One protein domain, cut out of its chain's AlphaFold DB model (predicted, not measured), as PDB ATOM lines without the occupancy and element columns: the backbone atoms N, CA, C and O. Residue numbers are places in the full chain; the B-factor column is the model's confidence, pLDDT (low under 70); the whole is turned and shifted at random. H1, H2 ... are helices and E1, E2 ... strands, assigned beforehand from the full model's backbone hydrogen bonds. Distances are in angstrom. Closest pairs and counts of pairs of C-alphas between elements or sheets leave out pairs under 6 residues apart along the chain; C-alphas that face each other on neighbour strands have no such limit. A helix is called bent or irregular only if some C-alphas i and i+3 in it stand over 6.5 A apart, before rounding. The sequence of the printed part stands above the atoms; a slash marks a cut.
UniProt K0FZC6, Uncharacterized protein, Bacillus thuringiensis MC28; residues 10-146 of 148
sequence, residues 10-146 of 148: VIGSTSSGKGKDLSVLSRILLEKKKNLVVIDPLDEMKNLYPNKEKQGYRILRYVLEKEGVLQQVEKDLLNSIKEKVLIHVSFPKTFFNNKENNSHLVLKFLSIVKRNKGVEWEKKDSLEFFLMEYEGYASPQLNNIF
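This is residues 10 to 146 of the 148 residues of an uncharacterized protein of Bacillus thuringiensis MC28 (UniProt K0FZC6). A slab of four parallel strands stands between two pairs of helices: H1 and H2 cover one face, while H3 and H4, side by side, lie over the other and reach the sheet with only part of their length. The short helix H5 lies near H4, out beyond the E4 edge of the sheet. The printed part has 137 residues, with five named helices and four named strands in the order H1 E1 H2 E2 H3 E3 H4 E4 H5; the sheet runs E2 E3 E1 E4, and the class is mixed, helices and strands. The whole is compact, with a radius of gyration of the C-alphas of 14.2 A, and rounded, spanning 38 by 30 by 27 A.

Begin in the sheet with E1, residues 35 to 39; find C-alpha 35 at (184.977, -51.903, 250.598). Beside it are E3, residues 85 to 90, 16.3 A long, and E4, residues 127 to 131; E2, residues 58 to 63, is 16.8 A long. Find H1 at residues 19 to 30, 16.2 A, and H2 at residues 44 to 54, 18.8 A. H3 holds residues 69 to 78. The longest helix, H4, runs 25.8 A from C-alpha 99 at (184.411, -65.541, 273.807) to residue 116. H5, residues 141 to 144, ends with C-alpha 144 at (173.311, -54.211, 268.118).

Look first at E3 and E1, parallel at 4 degrees, with N 38 and O 87 2.8 A apart. E1 and E4 are parallel at 14 degrees, with N 39 and O 130 at 2.8 A; E2 and E3 are parallel at 17 degrees, with N 88 and O 60 at 2.8 A. E2, H3, E3 form a strand-helix-strand unit, two parallel neighbour strands with a helix between, its crossover right-handed. E1, H2, E2 and E3, H4, E4 are split units, each with another strand between its two, also right-handed. H1 lies over E1 and E4 at a height over the sheet of 10.8 A, and H2, on the same face, over E2 and E3 at 9.1 A. H1, with residues 25 to 29 alone, touches H2, the closest C-alphas being those of Leu 29 and Leu 48, 6.7 A. H3 and H4 only graze the sheet; they touch at a shallow tilt of 21 degrees, the same way, the closest C-alphas being those of Leu 77 and Asn 116, 5.6 A. H4 and H5 are close but not clearly touching, the closest C-alphas being those of Leu 107 and Leu 142, 7.3 A. Every O i to N i+4 pair is within hydrogen-bond range in H1, H3 and H4; H5 is too short for one. H2 is irregular, with C-alphas 44 and 47 7.5 A apart, and has 3 of 7 such pairs within range beside 4 of 8 O i to N i+3 pairs.

The two C-alphas farthest apart, those of Ser 16 and Asn 79, are 40.7 A apart. The printed part has no cut and no long link. Look for pLDDT under 70 at residues 12 to 22, 80 and 139 to 146; the mean of the printed part is 83.9.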
ATOM      1  N   VAL A  10     177.280 -60.013 257.110       74.38
ATOM      2  CA  VAL A  10     177.149 -61.420 256.719       74.38
ATOM      3  C   VAL A  10     177.839 -62.282 257.776       74.38
ATOM      4  O   VAL A  10     179.027 -62.107 258.037       74.38
ATOM      5  N   ILE A  11     177.085 -63.207 258.373       74.06
ATOM      6  CA  ILE A  11     177.508 -64.014 259.523       74.06
ATOM      7  C   ILE A  11     177.787 -65.470 259.096       74.06
ATOM      8  O   ILE A  11     176.930 -66.097 258.467       74.06
ATOM      9  N   GLY A  12     178.965 -66.001 259.446       66.94
ATOM     10  CA  GLY A  12     179.362 -67.420 259.340       66.94
ATOM     11  C   GLY A  12     179.280 -68.156 260.690       66.94
ATOM     12  O   GLY A  12     179.345 -67.513 261.736       66.94
ATOM     13  N   SER A  13     179.083 -69.482 260.702       60.09
ATOM     14  CA  SER A  13     178.863 -70.299 261.921       60.09
ATOM     15  C   SER A  13     179.586 -71.649 261.845       60.09
ATOM     16  O   SER A  13     179.602 -72.283 260.792       60.09
ATOM     17  N   THR A  14     180.071 -72.106 263.009       49.53
ATOM     18  CA  THR A  14     180.932 -73.278 263.272       49.53
ATOM     19  C   THR A  14     180.264 -74.651 263.217       49.53
ATOM     20  O   THR A  14     180.875 -75.638 263.632       49.53
ATOM     21  N   SER A  15     179.020 -74.794 262.757       38.81
ATOM     22  CA  SER A  15     178.313 -76.074 262.903       38.81
ATOM     23  C   SER A  15     178.855 -77.167 261.962       38.81
ATOM     24  O   SER A  15     178.239 -77.408 260.932       38.81
ATOM     25  N   SER A  16     179.979 -77.819 262.310       40.41
ATOM     26  CA  SER A  16     180.574 -79.096 261.826       40.41
ATOM     27  C   SER A  16     180.530 -79.436 260.322       40.41
ATOM     28  O   SER A  16     180.919 -80.525 259.901       40.41
ATOM     29  N   GLY A  17     180.115 -78.502 259.480       43.16
ATOM     30  CA  GLY A  17     179.891 -78.666 258.063       43.16
ATOM     31  C   GLY A  17     180.456 -77.449 257.367       43.16
ATOM     32  O   GLY A  17     179.933 -76.348 257.507       43.16
ATOM     33  N   LYS A  18     181.493 -77.678 256.565       49.47
ATOM     34  CA  LYS A  18     182.240 -76.707 255.750       49.47
ATOM     35  C   LYS A  18     181.371 -75.728 254.921       49.47
ATOM     36  O   LYS A  18     181.903 -74.813 254.317       49.47
ATOM     37  N   GLY A  19     180.051 -75.905 254.833       50.03
ATOM     38  CA  GLY A  19     179.164 -75.227 253.884       50.03
ATOM     39  C   GLY A  19     178.828 -73.756 254.167       50.03
ATOM     40  O   GLY A  19     178.654 -73.002 253.208       50.03
ATOM     41  N   LYS A  20     178.727 -73.310 255.430       56.56
ATOM     42  CA  LYS A  20     178.327 -71.916 255.731       56.56
ATOM     43  C   LYS A  20     179.480 -70.930 255.564       56.56
ATOM     44  O   LYS A  20     179.292 -69.928 254.873       56.56
ATOM     45  N   ASP A  21     180.676 -71.248 256.047       63.06
ATOM     46  CA  ASP A  21     181.849 -70.394 255.826       63.06
ATOM     47  C   ASP A  21     182.309 -70.419 254.368       63.06
ATOM     48  O   ASP A  21     182.680 -69.381 253.829       63.06
ATOM     49  N   LEU A  22     182.111 -71.528 253.638       69.19
ATOM     50  CA  LEU A  22     182.261 -71.530 252.176       69.19
ATOM     51  C   LEU A  22     181.311 -70.542 251.487       69.19
ATOM     52  O   LEU A  22     181.701 -69.907 250.505       69.19
ATOM     53  N   SER A  23     180.082 -70.371 251.986       78.81
ATOM     54  CA  SER A  23     179.151 -69.377 251.437       78.81
ATOM     55  C   SER A  23     179.604 -67.942 251.734       78.81
ATOM     56  O   SER A  23     179.494 -67.077 250.861       78.81
ATOM     57  N   VAL A  24     180.183 -67.700 252.916       84.38
ATOM     58  CA  VAL A  24     180.770 -66.409 253.305       84.38
ATOM     59  C   VAL A  24     181.995 -66.098 252.451       84.38
ATOM     60  O   VAL A  24     182.037 -65.049 251.813       84.38
ATOM     61  N   LEU A  25     182.937 -67.035 252.337       88.00
ATOM     62  CA  LEU A  25     184.123 -66.921 251.487       88.00
ATOM     63  C   LEU A  25     183.747 -66.719 250.013       88.00
ATOM     64  O   LEU A  25     184.366 -65.907 249.326       88.00
ATOM     65  N   SER A  26     182.695 -67.390 249.533       87.56
ATOM     66  CA  SER A  26     182.169 -67.189 248.175       87.56
ATOM     67  C   SER A  26     181.579 -65.791 247.995       87.56
ATOM     68  O   SER A  26     181.865 -65.133 246.998       87.56
ATOM     69  N   ARG A  27     180.793 -65.299 248.961       90.19
ATOM     70  CA  ARG A  27     180.258 -63.926 248.943       90.19
ATOM     71  C   ARG A  27     181.370 -62.890 248.970       90.19
ATOM     72  O   ARG A  27     181.343 -61.976 248.149       90.19
ATOM     73  N   ILE A  28     182.367 -63.083 249.836       91.75
ATOM     74  CA  ILE A  28     183.579 -62.268 249.858       91.75
ATOM     75  C   ILE A  28     184.187 -62.282 248.465       91.75
ATOM     76  O   ILE A  28     184.336 -61.215 247.893       91.75
ATOM     77  N   LEU A  29     184.479 -63.446 247.874       92.62
ATOM     78  CA  LEU A  29     185.107 -63.574 246.553       92.62
ATOM     79  C   LEU A  29     184.319 -62.880 245.426       92.62
ATOM     80  O   LEU A  29     184.936 -62.241 244.564       92.62
ATOM     81  N   LEU A  30     182.990 -62.981 245.444       92.81
ATOM     82  CA  LEU A  30     182.092 -62.416 244.433       92.81
ATOM     83  C   LEU A  30     181.886 -60.902 244.567       92.81
ATOM     84  O   LEU A  30     181.632 -60.252 243.551       92.81
ATOM     85  N   GLU A  31     182.023 -60.336 245.767       92.81
ATOM     86  CA  GLU A  31     181.914 -58.890 245.979       92.81
ATOM     87  C   GLU A  31     183.098 -58.154 245.332       92.81
ATOM     88  O   GLU A  31     184.264 -58.482 245.562       92.81
ATOM     89  N   LYS A  32     182.799 -57.174 244.474       92.62
ATOM     90  CA  LYS A  32     183.783 -56.498 243.603       92.62
ATOM     91  C   LYS A  32     183.728 -54.976 243.672       92.62
ATOM     92  O   LYS A  32     184.591 -54.320 243.085       92.62
ATOM     93  N   LYS A  33     182.702 -54.409 244.296       89.38
ATOM     94  CA  LYS A  33     182.370 -52.982 244.273       89.38
ATOM     95  C   LYS A  33     182.627 -52.331 245.625       89.38
ATOM     96  O   LYS A  33     183.216 -51.256 245.661       89.38
ATOM     97  N   LYS A  34     182.192 -52.972 246.710       90.88
ATOM     98  CA  LYS A  34     182.220 -52.407 248.063       90.88
ATOM     99  C   LYS A  34     183.587 -52.569 248.715       90.88
ATOM    100  O   LYS A  34     184.297 -53.537 248.435       90.88
ATOM    101  N   ASN A  35     183.925 -51.653 249.620       91.50
ATOM    102  CA  ASN A  35     184.977 -51.903 250.598       91.50
ATOM    103  C   ASN A  35     184.543 -53.047 251.510       91.50
ATOM    104  O   ASN A  35     183.351 -53.213 251.783       91.50
ATOM    105  N   LEU A  36     185.508 -53.831 251.969       93.38
ATOM    106  CA  LEU A  36     185.245 -55.020 252.763       93.38
ATOM    107  C   LEU A  36     185.963 -54.928 254.100       93.38
ATOM    108  O   LEU A  36     187.147 -54.601 254.152       93.38
ATOM    109  N   VAL A  37     185.256 -55.275 255.167       93.25
ATOM    110  CA  VAL A  37     185.854 -55.580 256.468       93.25
ATOM    111  C   VAL A  37     185.486 -57.016 256.799       93.25
ATOM    112  O   VAL A  37     184.309 -57.342 256.938       93.25
ATOM    113  N   VAL A  38     186.491 -57.878 256.901       94.19
ATOM    114  CA  VAL A  38     186.315 -59.303 257.166       94.19
ATOM    115  C   VAL A  38     187.001 -59.658 258.475       94.19
ATOM    116  O   VAL A  38     188.226 -59.569 258.591       94.19
ATOM    117  N   ILE A  39     186.191 -60.054 259.452       93.50
ATOM    118  CA  ILE A  39     186.635 -60.654 260.703       93.50
ATOM    119  C   ILE A  39     186.662 -62.166 260.485       93.50
ATOM    120  O   ILE A  39     185.625 -62.827 260.485       93.50
ATOM    121  N   ASP A  40     187.862 -62.678 260.254       93.25
ATOM    122  CA  ASP A  40     188.172 -64.082 260.011       93.25
ATOM    123  C   ASP A  40     189.196 -64.499 261.077       93.25
ATOM    124  O   ASP A  40     190.410 -64.362 260.874       93.25
ATOM    125  N   PRO A  41     188.722 -64.918 262.268       93.06
ATOM    126  CA  PRO A  41     189.598 -65.157 263.409       93.06
ATOM    127  C   PRO A  41     190.618 -66.267 263.143       93.06
ATOM    128  O   PRO A  41     191.714 -66.201 263.701       93.06
ATOM    129  N   LEU A  42     190.293 -67.227 262.270       92.00
ATOM    130  CA  LEU A  42     191.114 -68.393 261.943       92.00
ATOM    131  C   LEU A  42     192.060 -68.177 260.744       92.00
ATOM    132  O   LEU A  42     192.891 -69.045 260.473       92.00
ATOM    133  N   ASP A  43     192.025 -67.006 260.095       92.12
ATOM    134  CA  ASP A  43     192.922 -66.626 258.984       92.12
ATOM    135  C   ASP A  43     192.804 -67.579 257.770       92.12
ATOM    136  O   ASP A  43     193.801 -67.956 257.135       92.12
ATOM    137  N   GLU A  44     191.569 -67.974 257.454       88.75
ATOM    138  CA  GLU A  44     191.199 -68.898 256.377       88.75
ATOM    139  C   GLU A  44     191.172 -68.238 254.989       88.75
ATOM    140  O   GLU A  44     191.317 -68.909 253.961       88.75
ATOM    141  N   MET A  45     191.033 -66.912 254.913       87.81
ATOM    142  CA  MET A  45     190.829 -66.216 253.637       87.81
ATOM    143  C   MET A  45     192.107 -65.920 252.839       87.81
ATOM    144  O   MET A  45     192.026 -65.326 251.759       87.81
ATOM    145  N   LYS A  46     193.282 -66.370 253.303       85.81
ATOM    146  CA  LYS A  46     194.581 -66.157 252.627       85.81
ATOM    147  C   LYS A  46     194.570 -66.505 251.141       85.81
ATOM    148  O   LYS A  46     195.130 -65.778 250.324       85.81
ATOM    149  N   ASN A  47     193.896 -67.593 250.781       87.62
ATOM    150  CA  ASN A  47     193.840 -68.080 249.401       87.62
ATOM    151  C   ASN A  47     192.999 -67.181 248.474       87.62
ATOM    152  O   ASN A  47     193.071 -67.316 247.253       87.62
ATOM    153  N   LEU A  48     192.213 -66.249 249.025       91.81
ATOM    154  CA  LEU A  48     191.399 -65.313 248.251       91.81
ATOM    155  C   LEU A  48     192.162 -64.040 247.857       91.81
ATOM    156  O   LEU A  48     191.705 -63.333 246.956       91.81
ATOM    157  N   TYR A  49     193.314 -63.750 248.475       93.88
ATOM    158  CA  TYR A  49     194.052 -62.503 248.241       93.88
ATOM    159  C   TYR A  49     194.421 -62.266 246.777       93.88
ATOM    160  O   TYR A  49     194.055 -61.206 246.270       93.88
ATOM    161  N   PRO A  50     194.996 -63.237 246.036       96.25
ATOM    162  CA  PRO A  50     195.361 -62.991 244.642       96.25
ATOM    163  C   PRO A  50     194.149 -62.642 243.770       96.25
ATOM    164  O   PRO A  50     194.240 -61.848 242.837       96.25
ATOM    165  N   ASN A  51     192.981 -63.217 244.075       96.06
ATOM    166  CA  ASN A  51     191.744 -62.895 243.367       96.06
ATOM    167  C   ASN A  51     191.244 -61.492 243.717       96.06
ATOM    168  O   ASN A  51     190.725 -60.795 242.846       96.06
ATOM    169  N   LYS A  52     191.399 -61.068 244.974       96.00
ATOM    170  CA  LYS A  52     190.990 -59.738 245.438       96.00
ATOM    171  C   LYS A  52     191.891 -58.638 244.896       96.00
ATOM    172  O   LYS A  52     191.380 -57.646 244.381       96.00
ATOM    173  N   GLU A  53     193.196 -58.855 244.883       95.81
ATOM    174  CA  GLU A  53     194.160 -57.943 244.258       95.81
ATOM    175  C   GLU A  53     193.880 -57.784 242.759       95.81
ATOM    176  O   GLU A  53     193.782 -56.660 242.273       95.81
ATOM    177  N   LYS A  54     193.605 -58.882 242.034       95.81
ATOM    178  CA  LYS A  54     193.170 -58.831 240.618       95.81
ATOM    179  C   LYS A  54     191.863 -58.065 240.405       95.81
ATOM    180  O   LYS A  54     191.634 -57.528 239.327       95.81
ATOM    181  N   GLN A  55     190.992 -58.020 241.411       95.12
ATOM    182  CA  GLN A  55     189.772 -57.212 241.387       95.12
ATOM    183  C   GLN A  55     190.038 -55.739 241.744       95.12
ATOM    184  O   GLN A  55     189.090 -54.954 241.756       95.12
ATOM    185  N   GLY A  56     191.284 -55.345 242.025       94.56
ATOM    186  CA  GLY A  56     191.679 -53.982 242.378       94.56
ATOM    187  C   GLY A  56     191.498 -53.645 243.857       94.56
ATOM    188  O   GLY A  56     191.325 -52.474 244.183       94.56
ATOM    189  N   TYR A  57     191.459 -54.647 244.743       95.12
ATOM    190  CA  TYR A  57     191.477 -54.412 246.187       95.12
ATOM    191  C   TYR A  57     192.908 -54.247 246.688       95.12
ATOM    192  O   TYR A  57     193.744 -55.123 246.467       95.12
ATOM    193  N   ARG A  58     193.158 -53.192 247.465       93.62
ATOM    194  CA  ARG A  58     194.299 -53.157 248.382       93.62
ATOM    195  C   ARG A  58     193.934 -53.911 249.660       93.62
ATOM    196  O   ARG A  58     192.899 -53.652 250.273       93.62
ATOM    197  N   ILE A  59     194.786 -54.851 250.056       94.62
ATOM    198  CA  ILE A  59     194.539 -55.726 251.205       94.62
ATOM    199  C   ILE A  59     195.297 -55.189 252.423       94.62
ATOM    200  O   ILE A  59     196.521 -55.082 252.403       94.62
ATOM    201  N   LEU A  60     194.566 -54.868 253.490       94.25
ATOM    202  CA  LEU A  60     195.112 -54.481 254.793       94.25
ATOM    203  C   LEU A  60     194.876 -55.627 255.773       94.25
ATOM    204  O   LEU A  60     193.759 -56.125 255.870       94.25
ATOM    205  N   ARG A  61     195.919 -56.078 256.471       95.88
ATOM    206  CA  ARG A  61     195.867 -57.292 257.301       95.88
ATOM    207  C   ARG A  61     196.277 -56.978 258.728       95.88
ATOM    208  O   ARG A  61     197.381 -56.483 258.951       95.88
ATOM    209  N   TYR A  62     195.429 -57.336 259.683       96.62
ATOM    210  CA  TYR A  62     195.650 -57.063 261.099       96.62
ATOM    211  C   TYR A  62     195.448 -58.321 261.933       96.62
ATOM    212  O   TYR A  62     194.413 -58.972 261.864       96.62
ATOM    213  N   VAL A  63     196.442 -58.641 262.757       96.56
ATOM    214  CA  VAL A  63     196.362 -59.742 263.720       96.56
ATOM    215  C   VAL A  63     196.097 -59.130 265.097       96.56
ATOM    216  O   VAL A  63     197.026 -58.570 265.673       96.56
ATOM    217  N   LEU A  64     194.858 -59.177 265.607       94.75
ATOM    218  CA  LEU A  64     194.426 -58.396 266.788       94.75
ATOM    219  C   LEU A  64     195.149 -58.760 268.087       94.75
ATOM    220  O   LEU A  64     195.228 -57.947 269.000       94.75
ATOM    221  N   GLU A  65     195.686 -59.969 268.160       92.00
ATOM    222  CA  GLU A  65     196.486 -60.455 269.289       92.00
ATOM    223  C   GLU A  65     197.940 -59.953 269.271       92.00
ATOM    224  O   GLU A  65     198.696 -60.236 270.200       92.00
ATOM    225  N   LYS A  66     198.361 -59.214 268.234       94.19
ATOM    226  CA  LYS A  66     199.668 -58.550 268.221       94.19
ATOM    227  C   LYS A  66     199.615 -57.243 269.002       94.19
ATOM    228  O   LYS A  66     198.720 -56.420 268.818       94.19
ATOM    229  N   GLU A  67     200.635 -57.021 269.819       93.31
ATOM    230  CA  GLU A  67     200.831 -55.749 270.504       93.31
ATOM    231  C   GLU A  67     200.929 -54.591 269.495       93.31
ATOM    232  O   GLU A  67     201.507 -54.730 268.416       93.31
ATOM    233  N   GLY A  68     200.319 -53.448 269.819       93.62
ATOM    234  CA  GLY A  68     200.370 -52.251 268.973       93.62
ATOM    235  C   GLY A  68     199.455 -52.268 267.736       93.62
ATOM    236  O   GLY A  68     199.363 -51.264 267.029       93.62
ATOM    237  N   VAL A  69     198.766 -53.379 267.443       95.38
ATOM    238  CA  VAL A  69     198.016 -53.528 266.183       95.38
ATOM    239  C   VAL A  69     196.829 -52.573 266.072       95.38
ATOM    240  O   VAL A  69     196.567 -52.054 264.993       95.38
ATOM    241  N   LEU A  70     196.134 -52.276 267.173       93.69
ATOM    242  CA  LEU A  70     195.003 -51.343 267.153       93.69
ATOM    243  C   LEU A  70     195.464 -49.910 266.850       93.69
ATOM    244  O   LEU A  70     194.794 -49.203 266.100       93.69
ATOM    245  N   GLN A  71     196.631 -49.506 267.360       93.31
ATOM    246  CA  GLN A  71     197.248 -48.224 267.018       93.31
ATOM    247  C   GLN A  71     197.661 -48.179 265.542       93.31
ATOM    248  O   GLN A  71     197.554 -47.132 264.907       93.31
ATOM    249  N   GLN A  72     198.114 -49.305 264.979       92.81
ATOM    250  CA  GLN A  72     198.417 -49.402 263.551       92.81
ATOM    251  C   GLN A  72     197.151 -49.252 262.694       92.81
ATOM    252  O   GLN A  72     197.158 -48.464 261.752       92.81
ATOM    253  N   VAL A  73     196.057 -49.937 263.053       92.06
ATOM    254  CA  VAL A  73     194.751 -49.790 262.380       92.06
ATOM    255  C   VAL A  73     194.316 -48.326 262.377       92.06
ATOM    256  O   VAL A  73     193.928 -47.800 261.342       92.06
ATOM    257  N   GLU A  74     194.400 -47.651 263.523       90.00
ATOM    258  CA  GLU A  74     194.019 -46.242 263.631       90.00
ATOM    259  C   GLU A  74     194.846 -45.354 262.691       90.00
ATOM    260  O   GLU A  74     194.274 -44.589 261.919       90.00
ATOM    261  N   LYS A  75     196.175 -45.516 262.668       89.12
ATOM    262  CA  LYS A  75     197.063 -44.768 261.760       89.12
ATOM    263  C   LYS A  75     196.758 -45.012 260.283       89.12
ATOM    264  O   LYS A  75     196.771 -44.065 259.497       89.12
ATOM    265  N   ASP A  76     196.490 -46.258 259.909       88.38
ATOM    266  CA  ASP A  76     196.211 -46.615 258.517       88.38
ATOM    267  C   ASP A  76     194.866 -46.052 258.039       88.38
ATOM    268  O   ASP A  76     194.753 -45.660 256.877       88.38
ATOM    269  N   LEU A  77     193.869 -45.969 258.928       86.00
ATOM    270  CA  LEU A  77     192.538 -45.442 258.614       86.00
ATOM    271  C   LEU A  77     192.435 -43.912 258.708       86.00
ATOM    272  O   LEU A  77     191.557 -43.335 258.074       86.00
ATOM    273  N   LEU A  78     193.321 -43.242 259.457       80.44
ATOM    274  CA  LEU A  78     193.368 -41.772 259.534       80.44
ATOM    275  C   LEU A  78     193.653 -41.117 258.174       80.44
ATOM    276  O   LEU A  78     193.207 -40.000 257.908       80.44
ATOM    277  N   ASN A  79     194.383 -41.807 257.300       70.94
ATOM    278  CA  ASN A  79     194.586 -41.352 255.935       70.94
ATOM    279  C   ASN A  79     193.381 -41.761 255.089       70.94
ATOM    280  O   ASN A  79     193.059 -42.941 255.003       70.94
ATOM    281  N   SER A  80     192.728 -40.792 254.437       65.56
ATOM    282  CA  SER A  80     191.579 -41.071 253.567       65.56
ATOM    283  C   SER A  80     191.937 -42.137 252.530       65.56
ATOM    284  O   SER A  80     192.731 -41.904 251.611       65.56
ATOM    285  N   ILE A  81     191.354 -43.324 252.695       70.31
ATOM    286  CA  ILE A  81     191.538 -44.440 251.783       70.31
ATOM    287  C   ILE A  81     190.684 -44.166 250.545       70.31
ATOM    288  O   ILE A  81     189.475 -44.394 250.533       70.31
ATOM    289  N   LYS A  82     191.335 -43.649 249.500       73.19
ATOM    290  CA  LYS A  82     190.714 -43.384 248.190       73.19
ATOM    291  C   LYS A  82     190.544 -44.648 247.345       73.19
ATOM    292  O   LYS A  82     189.764 -44.661 246.399       73.19
ATOM    293  N   GLU A  83     191.309 -45.684 247.663       80.62
ATOM    294  CA  GLU A  83     191.314 -46.959 246.957       80.62
ATOM    295  C   GLU A  83     190.242 -47.899 247.514       80.62
ATOM    296  O   GLU A  83     189.826 -47.797 248.667       80.62
ATOM    297  N   LYS A  84     189.820 -48.867 246.704       89.19
ATOM    298  CA  LYS A  84     188.962 -49.954 247.170       89.19
ATOM    299  C   LYS A  84     189.781 -50.894 248.055       89.19
ATOM    300  O   LYS A  84     190.798 -51.425 247.604       89.19
ATOM    301  N   VAL A  85     189.341 -51.127 249.289       93.00
ATOM    302  CA  VAL A  85     190.096 -51.935 250.260       93.00
ATOM    303  C   VAL A  85     189.336 -53.128 250.804       93.00
ATOM    304  O   VAL A  85     188.109 -53.134 250.915       93.00
ATOM    305  N   LEU A  86     190.114 -54.149 251.147       94.81
ATOM    306  CA  LEU A  86     189.697 -55.275 251.963       94.81
ATOM    307  C   LEU A  86     190.547 -55.245 253.231       94.81
ATOM    308  O   LEU A  86     191.759 -55.450 253.176       94.81
ATOM    309  N   ILE A  87     189.906 -54.977 254.363       95.12
ATOM    310  CA  ILE A  87     190.506 -55.103 255.684       95.12
ATOM    311  C   ILE A  87     190.225 -56.510 256.190       95.12
ATOM    312  O   ILE A  87     189.073 -56.881 256.407       95.12
ATOM    313  N   HIS A  88     191.281 -57.287 256.370       96.50
ATOM    314  CA  HIS A  88     191.240 -58.610 256.967       96.50
ATOM    315  C   HIS A  88     191.761 -58.551 258.397       96.50
ATOM    316  O   HIS A  88     192.833 -57.998 258.662       96.50
ATOM    317  N   VAL A  89     190.999 -59.140 259.309       96.31
ATOM    318  CA  VAL A  89     191.305 -59.175 260.730       96.31
ATOM    319  C   VAL A  89     191.278 -60.610 261.231       96.31
ATOM    320  O   VAL A  89     190.267 -61.287 261.062       96.31
ATOM    321  N   SER A  90     192.353 -61.038 261.894       95.69
ATOM    322  CA  SER A  90     192.477 -62.374 262.487       95.69
ATOM    323  C   SER A  90     193.065 -62.341 263.897       95.69
ATOM    324  O   SER A  90     193.644 -61.342 264.326       95.69
ATOM    325  N   PHE A  91     192.873 -63.414 264.661       95.50
ATOM    326  CA  PHE A  91     193.446 -63.595 266.005       95.50
ATOM    327  C   PHE A  91     193.438 -65.088 266.389       95.50
ATOM    328  O   PHE A  91     192.813 -65.493 267.372       95.50
ATOM    329  N   PRO A  92     194.109 -65.939 265.588       92.94
ATOM    330  CA  PRO A  92     193.910 -67.385 265.633       92.94
ATOM    331  C   PRO A  92     194.439 -68.040 266.911       92.94
ATOM    332  O   PRO A  92     193.925 -69.083 267.307       92.94
ATOM    333  N   LYS A  93     195.450 -67.462 267.581       92.56
ATOM    334  CA  LYS A  93     196.016 -68.064 268.804       92.56
ATOM    335  C   LYS A  93     195.110 -67.870 270.012       92.56
ATOM    336  O   LYS A  93     195.155 -68.667 270.945       92.56
ATOM    337  N   THR A  94     194.344 -66.787 270.024       89.00
ATOM    338  CA  THR A  94     193.511 -66.397 271.167       89.00
ATOM    339  C   THR A  94     192.032 -66.709 270.975       89.00
ATOM    340  O   THR A  94     191.306 -66.749 271.967       89.00
ATOM    341  N   PHE A  95     191.603 -67.012 269.744       90.44
ATOM    342  CA  PHE A  95     190.198 -67.216 269.399       90.44
ATOM    343  C   PHE A  95     189.484 -68.276 270.254       90.44
ATOM    344  O   PHE A  95     188.409 -68.020 270.785       90.44
ATOM    345  N   PHE A  96     190.066 -69.458 270.455       87.75
ATOM    346  CA  PHE A  96     189.380 -70.525 271.199       87.75
ATOM    347  C   PHE A  96     189.377 -70.330 272.723       87.75
ATOM    348  O   PHE A  96     188.725 -71.093 273.433       87.75
ATOM    349  N   ASN A  97     190.085 -69.323 273.244       86.12
ATOM    350  CA  ASN A  97     190.346 -69.218 274.679       86.12
ATOM    351  C   ASN A  97     189.189 -68.575 275.449       86.12
ATOM    352  O   ASN A  97     188.893 -68.993 276.565       86.12
ATOM    353  N   ASN A  98     188.580 -67.515 274.905       87.69
ATOM    354  CA  ASN A  98     187.599 -66.717 275.641       87.69
ATOM    355  C   ASN A  98     186.703 -65.891 274.695       87.69
ATOM    356  O   ASN A  98     187.171 -64.973 274.014       87.69
ATOM    357  N   LYS A  99     185.396 -66.189 274.690       90.19
ATOM    358  CA  LYS A  99     184.411 -65.541 273.807       90.19
ATOM    359  C   LYS A  99     184.167 -64.068 274.157       90.19
ATOM    360  O   LYS A  99     183.912 -63.252 273.262       90.19
ATOM    361  N   GLU A 100     184.246 -63.699 275.435       90.19
ATOM    362  CA  GLU A 100     184.147 -62.309 275.890       90.19
ATOM    363  C   GLU A 100     185.324 -61.476 275.369       90.19
ATOM    364  O   GLU A 100     185.125 -60.388 274.828       90.19
ATOM    365  N   ASN A 101     186.542 -62.010 275.447       90.25
ATOM    366  CA  ASN A 101     187.753 -61.368 274.954       90.25
ATOM    367  C   ASN A 101     187.729 -61.229 273.428       90.25
ATOM    368  O   ASN A 101     188.039 -60.156 272.914       90.25
ATOM    369  N   ASN A 102     187.286 -62.261 272.702       91.38
ATOM    370  CA  ASN A 102     187.076 -62.171 271.253       91.38
ATOM    371  C   ASN A 102     186.129 -61.025 270.903       91.38
ATOM    372  O   ASN A 102     186.412 -60.215 270.019       91.38
ATOM    373  N   SER A 103     185.015 -60.934 271.635       89.94
ATOM    374  CA  SER A 103     184.039 -59.864 271.441       89.94
ATOM    375  C   SER A 103     184.673 -58.505 271.710       89.94
ATOM    376  O   SER A 103     184.570 -57.611 270.881       89.94
ATOM    377  N   HIS A 104     185.385 -58.356 272.826       90.12
ATOM    378  CA  HIS A 104     186.073 -57.116 273.187       90.12
ATOM    379  C   HIS A 104     187.080 -56.661 272.127       90.12
ATOM    380  O   HIS A 104     187.103 -55.483 271.764       90.12
ATOM    381  N   LEU A 105     187.883 -57.585 271.592       91.44
ATOM    382  CA  LEU A 105     188.848 -57.302 270.528       91.44
ATOM    383  C   LEU A 105     188.152 -56.802 269.258       91.44
ATOM    384  O   LEU A 105     188.526 -55.751 268.725       91.44
ATOM    385  N   VAL A 106     187.112 -57.508 268.807       92.00
ATOM    386  CA  VAL A 106     186.347 -57.128 267.612       92.00
ATOM    387  C   VAL A 106     185.633 -55.792 267.819       92.00
ATOM    388  O   VAL A 106     185.715 -54.922 266.957       92.00
ATOM    389  N   LEU A 107     185.006 -55.571 268.976       90.38
ATOM    390  CA  LEU A 107     184.328 -54.313 269.308       90.38
ATOM    391  C   LEU A 107     185.293 -53.122 269.299       90.38
ATOM    392  O   LEU A 107     184.982 -52.077 268.722       90.38
ATOM    393  N   LYS A 108     186.491 -53.280 269.874       91.69
ATOM    394  CA  LYS A 108     187.539 -52.250 269.824       91.69
ATOM    395  C   LYS A 108     187.960 -51.947 268.392       91.69
ATOM    396  O   LYS A 108     187.976 -50.778 268.009       91.69
ATOM    397  N   PHE A 109     188.245 -52.972 267.595       93.56
ATOM    398  CA  PHE A 109     188.579 -52.796 266.185       93.56
ATOM    399  C   PHE A 109     187.466 -52.058 265.419       93.56
ATOM    400  O   PHE A 109     187.721 -51.034 264.782       93.56
ATOM    401  N   LEU A 110     186.214 -52.502 265.549       89.50
ATOM    402  CA  LEU A 110     185.067 -51.882 264.883       89.50
ATOM    403  C   LEU A 110     184.843 -50.436 265.330       89.50
ATOM    404  O   LEU A 110     184.477 -49.596 264.511       89.50
ATOM    405  N   SER A 111     185.113 -50.113 266.597       87.81
ATOM    406  CA  SER A 111     185.052 -48.733 267.089       87.81
ATOM    407  C   SER A 111     186.086 -47.825 266.414       87.81
ATOM    408  O   SER A 111     185.806 -46.654 266.162       87.81
ATOM    409  N   ILE A 112     187.271 -48.348 266.081       89.50
ATOM    410  CA  ILE A 112     188.305 -47.606 265.347       89.50
ATOM    411  C   ILE A 112     187.868 -47.420 263.896       89.50
ATOM    412  O   ILE A 112     187.914 -46.293 263.404       89.50
ATOM    413  N   VAL A 113     187.374 -48.478 263.244       87.12
ATOM    414  CA  VAL A 113     186.835 -48.395 261.875       87.12
ATOM    415  C   VAL A 113     185.694 -47.384 261.804       87.12
ATOM    416  O   VAL A 113     185.678 -46.533 260.924       87.12
ATOM    417  N   LYS A 114     184.761 -47.415 262.759       83.00
ATOM    418  CA  LYS A 114     183.619 -46.497 262.799       83.00
ATOM    419  C   LYS A 114     184.037 -45.040 262.998       83.00
ATOM    420  O   LYS A 114     183.406 -44.170 262.412       83.00
ATOM    421  N   ARG A 115     185.055 -44.776 263.824       82.62
ATOM    422  CA  ARG A 115     185.550 -43.413 264.088       82.62
ATOM    423  C   ARG A 115     186.374 -42.844 262.935       82.62
ATOM    424  O   ARG A 115     186.322 -41.643 262.713       82.62
ATOM    425  N   ASN A 116     187.114 -43.697 262.229       79.06
ATOM    426  CA  ASN A 116     188.089 -43.274 261.220       79.06
ATOM    427  C   ASN A 116     187.667 -43.594 259.781       79.06
ATOM    428  O   ASN A 116     188.432 -43.359 258.852       79.06
ATOM    429  N   LYS A 117     186.459 -44.128 259.557       72.25
ATOM    430  CA  LYS A 117     185.932 -44.275 258.198       72.25
ATOM    431  C   LYS A 117     185.806 -42.884 257.566       72.25
ATOM    432  O   LYS A 117     185.201 -41.980 258.137       72.25
ATOM    433  N   GLY A 118     186.400 -42.701 256.390       70.75
ATOM    434  CA  GLY A 118     186.241 -41.464 255.630       70.75
ATOM    435  C   GLY A 118     184.805 -41.296 255.119       70.75
ATOM    436  O   GLY A 118     184.061 -42.271 255.016       70.75
ATOM    437  N   VAL A 119     184.442 -40.072 254.718       70.06
ATOM    438  CA  VAL A 119     183.114 -39.719 254.161       70.06
ATOM    439  C   VAL A 119     182.685 -40.660 253.023       70.06
ATOM    440  O   VAL A 119     181.511 -40.990 252.875       70.06
ATOM    441  N   GLU A 120     183.645 -41.155 252.239       70.19
ATOM    442  CA  GLU A 120     183.406 -42.102 251.144       70.19
ATOM    443  C   GLU A 120     182.817 -43.443 251.600       70.19
ATOM    444  O   GLU A 120     182.070 -44.068 250.853       70.19
ATOM    445  N   TRP A 121     183.123 -43.882 252.821       76.44
ATOM    446  CA  TRP A 121     182.658 -45.156 253.376       76.44
ATOM    447  C   TRP A 121     181.341 -45.017 254.149       76.44
ATOM    448  O   TRP A 121     180.774 -46.017 254.589       76.44
ATOM    449  N   GLU A 122     180.866 -43.784 254.338       72.81
ATOM    450  CA  GLU A 122     179.542 -43.489 254.894       72.81
ATOM    451  C   GLU A 122     178.451 -43.467 253.825       72.81
ATOM    452  O   GLU A 122     177.263 -43.460 254.157       72.81
ATOM    453  N   LYS A 123     178.838 -43.469 252.544       75.12
ATOM    454  CA  LYS A 123     177.896 -43.561 251.434       75.12
ATOM    455  C   LYS A 123     177.117 -44.872 251.538       75.12
ATOM    456  O   LYS A 123     177.639 -45.926 251.895       75.12
ATOM    457  N   LYS A 124     175.832 -44.818 251.199       71.50
ATOM    458  CA  LYS A 124     175.010 -46.025 251.137       71.50
ATOM    459  C   LYS A 124     175.663 -47.027 250.177       71.50
ATOM    460  O   LYS A 124     176.110 -46.646 249.099       71.50
ATOM    461  N   ASP A 125     175.716 -48.293 250.587       73.62
ATOM    462  CA  ASP A 125     176.289 -49.391 249.804       73.62
ATOM    463  C   ASP A 125     177.802 -49.295 249.503       73.62
ATOM    464  O   ASP A 125     178.273 -49.982 248.600       73.62
ATOM    465  N   SER A 126     178.596 -48.525 250.259       84.19
ATOM    466  CA  SER A 126     180.058 -48.440 250.054       84.19
ATOM    467  C   SER A 126     180.894 -49.449 250.852       84.19
ATOM    468  O   SER A 126     182.084 -49.604 250.569       84.19
ATOM    469  N   LEU A 127     180.309 -50.102 251.860       87.12
ATOM    470  CA  LEU A 127     181.003 -50.969 252.816       87.12
ATOM    471  C   LEU A 127     180.151 -52.203 253.143       87.12
ATOM    472  O   LEU A 127     178.936 -52.089 253.311       87.12
ATOM    473  N   GLU A 128     180.785 -53.370 253.237       88.69
ATOM    474  CA  GLU A 128     180.158 -54.621 253.678       88.69
ATOM    475  C   GLU A 128     181.034 -55.315 254.726       88.69
ATOM    476  O   GLU A 128     182.264 -55.360 254.602       88.69
ATOM    477  N   PHE A 129     180.386 -55.827 255.776       88.88
ATOM    478  CA  PHE A 129     181.050 -56.493 256.889       88.88
ATOM    479  C   PHE A 129     180.789 -57.994 256.840       88.88
ATOM    480  O   PHE A 129     179.662 -58.442 256.628       88.88
ATOM    481  N   PHE A 130     181.833 -58.767 257.105       89.88
ATOM    482  CA  PHE A 130     181.764 -60.212 257.249       89.88
ATOM    483  C   PHE A 130     182.295 -60.595 258.626       89.88
ATOM    484  O   PHE A 130     183.387 -60.168 259.008       89.88
ATOM    485  N   LEU A 131     181.522 -61.390 259.361       88.62
ATOM    486  CA  LEU A 131     181.903 -61.946 260.656       88.62
ATOM    487  C   LEU A 131     181.819 -63.465 260.569       88.62
ATOM    488  O   LEU A 131     180.726 -64.028 260.509       88.62
ATOM    489  N   MET A 132     182.975 -64.113 260.510       89.50
ATOM    490  CA  MET A 132     183.089 -65.569 260.503       89.50
ATOM    491  C   MET A 132     183.117 -66.100 261.936       89.50
ATOM    492  O   MET A 132     183.385 -65.342 262.867       89.50
ATOM    493  N   GLU A 133     182.837 -67.392 262.110       87.44
ATOM    494  CA  GLU A 133     182.910 -68.063 263.412       87.44
ATOM    495  C   GLU A 133     182.072 -67.387 264.517       87.44
ATOM    496  O   GLU A 133     182.510 -67.234 265.659       87.44
ATOM    497  N   TYR A 134     180.849 -66.957 264.191       85.12
ATOM    498  CA  TYR A 134     180.017 -66.124 265.069       85.12
ATOM    499  C   TYR A 134     179.773 -66.710 266.470       85.12
ATOM    500  O   TYR A 134     179.662 -65.988 267.460       85.12
ATOM    501  N   GLU A 135     179.730 -68.033 266.586       84.44
ATOM    502  CA  GLU A 135     179.549 -68.718 267.869       84.44
ATOM    503  C   GLU A 135     180.745 -68.530 268.818       84.44
ATOM    504  O   GLU A 135     180.618 -68.775 270.021       84.44
ATOM    505  N   GLY A 136     181.896 -68.083 268.308       87.81
ATOM    506  CA  GLY A 136     183.087 -67.735 269.079       87.81
ATOM    507  C   GLY A 136     183.014 -66.382 269.788       87.81
ATOM    508  O   GLY A 136     183.985 -65.993 270.438       87.81
ATOM    509  N   TYR A 137     181.889 -65.669 269.706       87.38
ATOM    510  CA  TYR A 137     181.678 -64.387 270.374       87.38
ATOM    511  C   TYR A 137     180.555 -64.484 271.414       87.38
ATOM    512  O   TYR A 137     179.587 -65.218 271.247       87.38
ATOM    513  N   ALA A 138     180.696 -63.741 272.511       83.75
ATOM    514  CA  ALA A 138     179.749 -63.709 273.627       83.75
ATOM    515  C   ALA A 138     178.857 -62.458 273.637       83.75
ATOM    516  O   ALA A 138     177.929 -62.385 274.437       83.75
ATOM    517  N   SER A 139     179.140 -61.443 272.810       68.19
ATOM    518  CA  SER A 139     178.511 -60.126 272.959       68.19
ATOM    519  C   SER A 139     177.242 -59.939 272.117       68.19
ATOM    520  O   SER A 139     177.338 -59.876 270.889       68.19
ATOM    521  N   PRO A 140     176.077 -59.673 272.744       64.38
ATOM    522  CA  PRO A 140     174.888 -59.180 272.048       64.38
ATOM    523  C   PRO A 140     175.111 -57.804 271.409       64.38
ATOM    524  O   PRO A 140     174.384 -57.417 270.506       64.38
ATOM    525  N   GLN A 141     176.127 -57.044 271.834       63.44
ATOM    526  CA  GLN A 141     176.449 -55.755 271.212       63.44
ATOM    527  C   GLN A 141     176.986 -55.932 269.791       63.44
ATOM    528  O   GLN A 141     176.840 -55.020 268.986       63.44
ATOM    529  N   LEU A 142     177.557 -57.094 269.448       65.69
ATOM    530  CA  LEU A 142     177.839 -57.427 268.050       65.69
ATOM    531  C   LEU A 142     176.546 -57.606 267.242       65.69
ATOM    532  O   LEU A 142     176.571 -57.406 266.037       65.69
ATOM    533  N   ASN A 143     175.413 -57.894 267.890       56.09
ATOM    534  CA  ASN A 143     174.102 -57.882 267.235       56.09
ATOM    535  C   ASN A 143     173.579 -56.446 267.095       56.09
ATOM    536  O   ASN A 143     173.025 -56.102 266.058       56.09
ATOM    537  N   ASN A 144     173.826 -55.588 268.093       55.78
ATOM    538  CA  ASN A 144     173.311 -54.211 268.118       55.78
ATOM    539  C   ASN A 144     174.157 -53.199 267.318       55.78
ATOM    540  O   ASN A 144     173.638 -52.200 266.835       55.78
ATOM    541  N   ILE A 145     175.470 -53.409 267.152       57.69
ATOM    542  CA  ILE A 145     176.332 -52.528 266.329       57.69
ATOM    543  C   ILE A 145     175.962 -52.597 264.841       57.69
ATOM    544  O   ILE A 145     176.330 -51.704 264.074       57.69
ATOM    545  N   PHE A 146     175.217 -53.627 264.447       50.00
ATOM    546  CA  PHE A 146     174.870 -53.940 263.068       50.00
ATOM    547  C   PHE A 146     173.373 -54.233 262.887       50.00
ATOM    548  O   PHE A 146     173.053 -55.054 262.032       50.00
TER     549      PHE A 146